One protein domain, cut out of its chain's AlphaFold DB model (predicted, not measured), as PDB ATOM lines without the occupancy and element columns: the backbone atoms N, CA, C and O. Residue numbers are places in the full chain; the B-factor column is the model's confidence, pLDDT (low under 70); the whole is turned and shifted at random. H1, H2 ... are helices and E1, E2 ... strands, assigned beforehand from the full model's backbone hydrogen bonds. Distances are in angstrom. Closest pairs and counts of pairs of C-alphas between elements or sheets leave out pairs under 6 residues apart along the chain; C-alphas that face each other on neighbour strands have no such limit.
ATOM      1  N   ARG A   9      45.328   3.448 -49.557       60.34
ATOM      2  CA  ARG A   9      44.133   2.584 -49.643       60.34
ATOM      3  C   ARG A   9      43.359   2.410 -48.325       60.34
ATOM      4  O   ARG A   9      42.399   1.639 -48.291       60.34
ATOM      5  N   ASN A  10      43.784   3.114 -47.283       64.62
ATOM      6  CA  ASN A  10      43.205   3.124 -45.953       64.62
ATOM      7  C   ASN A  10      42.691   4.537 -45.688       64.62
ATOM      8  O   ASN A  10      43.450   5.500 -45.767       64.62
ATOM      9  N   TRP A  11      41.399   4.634 -45.426       72.62
ATOM     10  CA  TRP A  11      40.691   5.874 -45.144       72.62
ATOM     11  C   TRP A  11      40.314   5.907 -43.674       72.62
ATOM     12  O   TRP A  11      39.965   4.865 -43.138       72.62
ATOM     13  N   ASP A  12      40.321   7.073 -43.040       75.12
ATOM     14  CA  ASP A  12      39.766   7.218 -41.697       75.12
ATOM     15  C   ASP A  12      38.314   7.698 -41.763       75.12
ATOM     16  O   ASP A  12      37.978   8.644 -42.483       75.12
ATOM     17  N   TYR A  13      37.418   7.029 -41.037       81.44
ATOM     18  CA  TYR A  13      36.011   7.407 -41.001       81.44
ATOM     19  C   TYR A  13      35.779   8.785 -40.365       81.44
ATOM     20  O   TYR A  13      34.838   9.475 -40.758       81.44
ATOM     21  N   MET A  14      36.631   9.229 -39.438       78.56
ATOM     22  CA  MET A  14      36.561  10.573 -38.857       78.56
ATOM     23  C   MET A  14      36.950  11.646 -39.874       78.56
ATOM     24  O   MET A  14      36.277  12.675 -39.961       78.56
ATOM     25  N   ASP A  15      37.936  11.370 -40.728       78.81
ATOM     26  CA  ASP A  15      38.275  12.255 -41.847       78.81
ATOM     27  C   ASP A  15      37.128  12.313 -42.864       78.81
ATOM     28  O   ASP A  15      36.735  13.391 -43.321       78.81
ATOM     29  N   LEU A  16      36.514  11.165 -43.174       81.56
ATOM     30  CA  LEU A  16      35.315  11.110 -44.017       81.56
ATOM     31  C   LEU A  16      34.136  11.865 -43.392       81.56
ATOM     32  O   LEU A  16      33.373  12.495 -44.120       81.56
ATOM     33  N   ARG A  17      33.990  11.845 -42.062       81.31
ATOM     34  CA  ARG A  17      32.964  12.602 -41.327       81.31
ATOM     35  C   ARG A  17      33.188  14.109 -41.410       81.31
ATOM     36  O   ARG A  17      32.214  14.849 -41.507       81.31
ATOM     37  N   SER A  18      34.443  14.553 -41.409       82.50
ATOM     38  CA  SER A  18      34.795  15.960 -41.620       82.50
ATOM     39  C   SER A  18      34.532  16.410 -43.064       82.50
ATOM     40  O   SER A  18      33.985  17.489 -43.283       82.50
ATOM     41  N   MET A  19      34.866  15.572 -44.053       80.19
ATOM     42  CA  MET A  19      34.700  15.901 -45.476       80.19
ATOM     43  C   MET A  19      33.257  15.787 -45.975       80.19
ATOM     44  O   MET A  19      32.857  16.525 -46.875       80.19
ATOM     45  N   ILE A  20      32.490  14.841 -45.432       84.50
ATOM     46  CA  ILE A  20      31.117  14.540 -45.841       84.50
ATOM     47  C   ILE A  20      30.248  14.552 -44.578       84.50
ATOM     48  O   ILE A  20      30.076  13.510 -43.932       84.50
ATOM     49  N   PRO A  21      29.706  15.727 -44.199       79.06
ATOM     50  CA  PRO A  21      28.879  15.865 -43.003       79.06
ATOM     51  C   PRO A  21      27.603  15.018 -43.078       79.06
ATOM     52  O   PRO A  21      27.199  14.418 -42.078       79.06
ATOM     53  N   ASP A  22      27.019  14.903 -44.275       86.38
ATOM     54  CA  ASP A  22      25.830  14.089 -44.523       86.38
ATOM     55  C   ASP A  22      26.099  12.591 -44.316       86.38
ATOM     56  O   ASP A  22      27.039  12.015 -44.869       86.38
ATOM     57  N   GLN A  23      25.258  11.953 -43.507       81.12
ATOM     58  CA  GLN A  23      25.449  10.576 -43.062       81.12
ATOM     59  C   GLN A  23      25.188   9.552 -44.165       81.12
ATOM     60  O   GLN A  23      25.990   8.632 -44.332       81.12
ATOM     61  N   VAL A  24      24.132   9.744 -44.955       80.50
ATOM     62  CA  VAL A  24      23.735   8.813 -46.019       80.50
ATOM     63  C   VAL A  24      24.767   8.817 -47.151       80.50
ATOM     64  O   VAL A  24      25.234   7.761 -47.594       80.50
ATOM     65  N   SER A  25      25.209  10.003 -47.571       81.31
ATOM     66  CA  SER A  25      26.264  10.164 -48.576       81.31
ATOM     67  C   SER A  25      27.590   9.584 -48.093       81.31
ATOM     68  O   SER A  25      28.284   8.901 -48.846       81.31
ATOM     69  N   ARG A  26      27.933   9.792 -46.815       89.31
ATOM     70  CA  ARG A  26      29.151   9.233 -46.218       89.31
ATOM     71  C   ARG A  26      29.127   7.706 -46.204       89.31
ATOM     72  O   ARG A  26      30.121   7.093 -46.583       89.31
ATOM     73  N   TRP A  27      28.012   7.079 -45.838       83.62
ATOM     74  CA  TRP A  27      27.869   5.620 -45.890       83.62
ATOM     75  C   TRP A  27      27.920   5.064 -47.310       83.62
ATOM     76  O   TRP A  27      28.588   4.061 -47.553       83.62
ATOM     77  N   THR A  28      27.314   5.760 -48.271       81.69
ATOM     78  CA  THR A  28      27.398   5.409 -49.699       81.69
ATOM     79  C   THR A  28      28.850   5.417 -50.186       81.69
ATOM     80  O   THR A  28      29.266   4.522 -50.928       81.69
ATOM     81  N   VAL A  29      29.648   6.395 -49.744       82.12
ATOM     82  CA  VAL A  29      31.083   6.471 -50.048       82.12
ATOM     83  C   VAL A  29      31.859   5.348 -49.360       82.12
ATOM     84  O   VAL A  29      32.671   4.705 -50.019       82.12
ATOM     85  N   VAL A  30      31.586   5.049 -48.085       83.38
ATOM     86  CA  VAL A  30      32.208   3.915 -47.374       83.38
ATOM     87  C   VAL A  30      31.929   2.593 -48.096       83.38
ATOM     88  O   VAL A  30      32.871   1.838 -48.341       83.38
ATOM     89  N   ARG A  31      30.683   2.344 -48.516       80.06
ATOM     90  CA  ARG A  31      30.300   1.146 -49.279       80.06
ATOM     91  C   ARG A  31      31.049   1.068 -50.610       80.06
ATOM     92  O   ARG A  31      31.717   0.077 -50.884       80.06
ATOM     93  N   ASN A  32      31.052   2.158 -51.377       78.88
ATOM     94  CA  ASN A  32      31.782   2.253 -52.647       78.88
ATOM     95  C   ASN A  32      33.296   2.037 -52.499       78.88
ATOM     96  O   ASN A  32      33.946   1.513 -53.408       78.88
ATOM     97  N   LEU A  33      33.883   2.494 -51.392       80.00
ATOM     98  CA  LEU A  33      35.291   2.276 -51.076       80.00
ATOM     99  C   LEU A  33      35.537   0.794 -50.756       80.00
ATOM    100  O   LEU A  33      36.443   0.195 -51.339       80.00
ATOM    101  N   ARG A  34      34.702   0.180 -49.911       77.19
ATOM    102  CA  ARG A  34      34.788  -1.248 -49.557       77.19
ATOM    103  C   ARG A  34      34.625  -2.160 -50.776       77.19
ATOM    104  O   ARG A  34      35.476  -3.022 -50.987       77.19
ATOM    105  N   GLU A  35      33.625  -1.914 -51.623       72.38
ATOM    106  CA  GLU A  35      33.386  -2.647 -52.881       72.38
ATOM    107  C   GLU A  35      34.592  -2.593 -53.829       72.38
ATOM    108  O   GLU A  35      34.933  -3.573 -54.489       72.38
ATOM    109  N   ARG A  36      35.299  -1.458 -53.866       66.50
ATOM    110  CA  ARG A  36      36.525  -1.289 -54.664       66.50
ATOM    111  C   ARG A  36      37.792  -1.785 -53.951       66.50
ATOM    112  O   ARG A  36      38.902  -1.584 -54.449       66.50
ATOM    113  N   GLY A  37      37.644  -2.444 -52.801       57.72
ATOM    114  CA  GLY A  37      38.719  -3.083 -52.043       57.72
ATOM    115  C   GLY A  37      39.490  -2.164 -51.091       57.72
ATOM    116  O   GLY A  37      40.466  -2.618 -50.483       57.72
ATOM    117  N   PHE A  38      39.071  -0.908 -50.926       72.94
ATOM    118  CA  PHE A  38      39.653   0.025 -49.959       72.94
ATOM    119  C   PHE A  38      39.228  -0.336 -48.528       72.94
ATOM    120  O   PHE A  38      38.175  -0.932 -48.306       72.94
ATOM    121  N   PHE A  39      40.064   0.011 -47.553       73.88
ATOM    122  CA  PHE A  39      39.758  -0.138 -46.131       73.88
ATOM    123  C   PHE A  39      39.390   1.222 -45.537       73.88
ATOM    124  O   PHE A  39      39.966   2.238 -45.925       73.88
ATOM    125  N   VAL A  40      38.440   1.239 -44.600       81.19
ATOM    126  CA  VAL A  40      38.043   2.449 -43.872       81.19
ATOM    127  C   VAL A  40      38.116   2.166 -42.367       81.19
ATOM    128  O   VAL A  40      37.297   1.398 -41.858       81.19
ATOM    129  N   SER A  41      39.098   2.736 -41.664       74.12
ATOM    130  CA  SER A  41      39.262   2.615 -40.213       74.12
ATOM    131  C   SER A  41      38.138   3.334 -39.475       74.12
ATOM    132  O   SER A  41      37.709   4.414 -39.871       74.12
ATOM    133  N   GLY A  42      37.639   2.719 -38.400       71.38
ATOM    134  CA  GLY A  42      36.612   3.318 -37.540       71.38
ATOM    135  C   GLY A  42      35.235   3.500 -38.190       71.38
ATOM    136  O   GLY A  42      34.373   4.144 -37.598       71.38
ATOM    137  N   ALA A  43      35.013   2.965 -39.397       79.31
ATOM    138  CA  ALA A  43      33.705   2.992 -40.041       79.31
ATOM    139  C   ALA A  43      32.770   1.930 -39.430       79.31
ATOM    140  O   ALA A  43      33.240   0.814 -39.183       79.31
ATOM    141  N   PRO A  44      31.464   2.227 -39.261       75.06
ATOM    142  CA  PRO A  44      30.471   1.244 -38.822       75.06
ATOM    143  C   PRO A  44      30.470  -0.002 -39.720       75.06
ATOM    144  O   PRO A  44      30.870   0.068 -40.895       75.06
ATOM    145  N   SER A  45      30.065  -1.151 -39.181       69.81
ATOM    146  CA  SER A  45      29.908  -2.361 -39.993       69.81
ATOM    147  C   SER A  45      28.795  -2.165 -41.030       69.81
ATOM    148  O   SER A  45      27.969  -1.262 -40.902       69.81
ATOM    149  N   ASP A  46      28.786  -2.968 -42.096       68.69
ATOM    150  CA  ASP A  46      27.714  -2.870 -43.098       68.69
ATOM    151  C   ASP A  46      26.339  -3.209 -42.480       68.69
ATOM    152  O   ASP A  46      25.345  -2.600 -42.864       68.69
ATOM    153  N   GLN A  47      26.305  -4.059 -41.444       61.91
ATOM    154  CA  GLN A  47      25.102  -4.340 -40.649       61.91
ATOM    155  C   GLN A  47      24.626  -3.109 -39.866       61.91
ATOM    156  O   GLN A  47      23.457  -2.751 -39.961       61.91
ATOM    157  N   ASP A  48      25.530  -2.388 -39.189       68.19
ATOM    158  CA  ASP A  48      25.173  -1.159 -38.455       68.19
ATOM    159  C   ASP A  48      24.629  -0.064 -39.394       68.19
ATOM    160  O   ASP A  48      23.784   0.748 -39.014       68.19
ATOM    161  N   ILE A  49      25.140  -0.016 -40.631       69.00
ATOM    162  CA  ILE A  49      24.697   0.922 -41.673       69.00
ATOM    163  C   ILE A  49      23.289   0.558 -42.161       69.00
ATOM    164  O   ILE A  49      22.469   1.453 -42.368       69.00
ATOM    165  N   GLU A  50      23.008  -0.730 -42.355       65.94
ATOM    166  CA  GLU A  50      21.702  -1.225 -42.804       65.94
ATOM    167  C   GLU A  50      20.624  -1.074 -41.722       65.94
ATOM    168  O   GLU A  50      19.536  -0.575 -42.014       65.94
ATOM    169  N   GLU A  51      20.938  -1.397 -40.466       63.44
ATOM    170  CA  GLU A  51      20.022  -1.228 -39.332       63.44
ATOM    171  C   GLU A  51      19.646   0.242 -39.116       63.44
ATOM    172  O   GLU A  51      18.474   0.585 -38.938       63.44
ATOM    173  N   ALA A  52      20.618   1.148 -39.195       62.94
ATOM    174  CA  ALA A  52      20.361   2.567 -39.004       62.94
ATOM    175  C   ALA A  52      19.675   3.233 -40.215       62.94
ATOM    176  O   ALA A  52      18.939   4.204 -40.030       62.94
ATOM    177  N   ALA A  53      19.853   2.706 -41.432       62.97
ATOM    178  CA  ALA A  53      19.078   3.127 -42.602       62.97
ATOM    179  C   ALA A  53      17.599   2.707 -42.492       62.97
ATOM    180  O   ALA A  53      16.717   3.508 -42.799       62.97
TER     181      ALA A  53
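What this domain is: This is residues 9 to 53 of the 431 residues of the protein "uncharacterized protein LOC114861836" of Betta splendens (UniProt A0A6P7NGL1). A tiny parallel sheet of two short strands, E1 and E2, lies at one end of a small compact domain, and the longest helix, H2, runs through the middle with its residues 30 to 34 near that sheet. H1 makes a corner with the first residues of H2, while the last helix, H3, lies at the end of the domain away from the sheet, beside H2 at a small angle. The printed part has 45 residues, with three named helices and two named strands in the order E1, H1, H2, E2, H3, and the class is mostly helix. The sheet has the order E1, E2, and E1, H1, H2 and E2 make a strand-helix-strand unit, two parallel neighbour strands with helices between them along the chain, with a right-handed crossover. The whole is compact and rounded, with a radius of gyration of the C-alphas of 9.6 A and spans of 26 by 21 by 15 A.

Where its parts are: Strand E1 is residues 10 to 12, 6.8 A from first to last C-alpha, and begins at C-alpha 10 at (43.205, 3.124, -45.953). Its neighbour strand E2 is residues 39 to 41, 6.5 A long. The longest helix, H2, is residues 23 to 35; it measures 18.3 A from C-alpha 23 at (25.449, 10.576, -43.062) to C-alpha 35 at (33.386, -2.647, -52.881). Helix H1 is residues 13 to 19, 9.7 A long. Helix H3 is residues 46 to 53, 10.5 A long, and ends at C-alpha 53 at (19.078, 3.127, -42.602).

How they stand to each other: E1 and E2 are parallel neighbours, with 31 degrees between their N-to-C directions. C-alphas 11 and 40 face each other at 4.5 A. Across this pair N 11 and O 39 are within hydrogen-bond range at 2.8 A, and so are N 41 and O 11 at 2.7 A. The closest C-alphas of H2 and E2 are those of Val 30 and Val 40, 7.0 A apart. E1 and H2 are apart, with no C-alpha of the one within 8 A of the other. Between H1 and E2 the closest C-alphas are those of Tyr 13 and Ser 41, at 5.8 A. H1 and H2 only just touch, with 3 pairs of C-alphas within 8 A, and they touch only at the corner by their link. Their closest C-alphas are those of Leu 16 and Arg 26, 6.8 A apart, and H2 touches H1 with residues 23 to 26 alone. The lines of H1 and H2 stand at a steep tilt of 56 degrees, and the two helices run opposite ways. H2 and H3 are close but not clearly touching; their closest C-alphas, those of Trp 27 and Ile 49, are 7.1 A apart. H2 and H3 stand at a shallow tilt of 24 degrees and run opposite ways. H3 is apart from H1 and from E1. In H1, H2 and H3 every O i to N i+4 pair is within hydrogen-bond range.

The domain as a whole: The two C-alphas farthest apart are those of Arg 9 and Glu 51, at 26.5 A. The C-alphas of the first and last printed residues, Arg 9 and Ala 53, are 26.0 A apart. The printed part runs from residue 9 to residue 53 and has no cut. The links E1 to H1, H1 to H2, H2 to E2 and E2 to H3 are tight, and no link is long. The mean pLDDT of the printed part is 75.2. The model's confidence is under 70 at residues 9 to 10, 36 to 37 and 45 to 53, of which 46 to 53 belong to H3, whose mean pLDDT is 65.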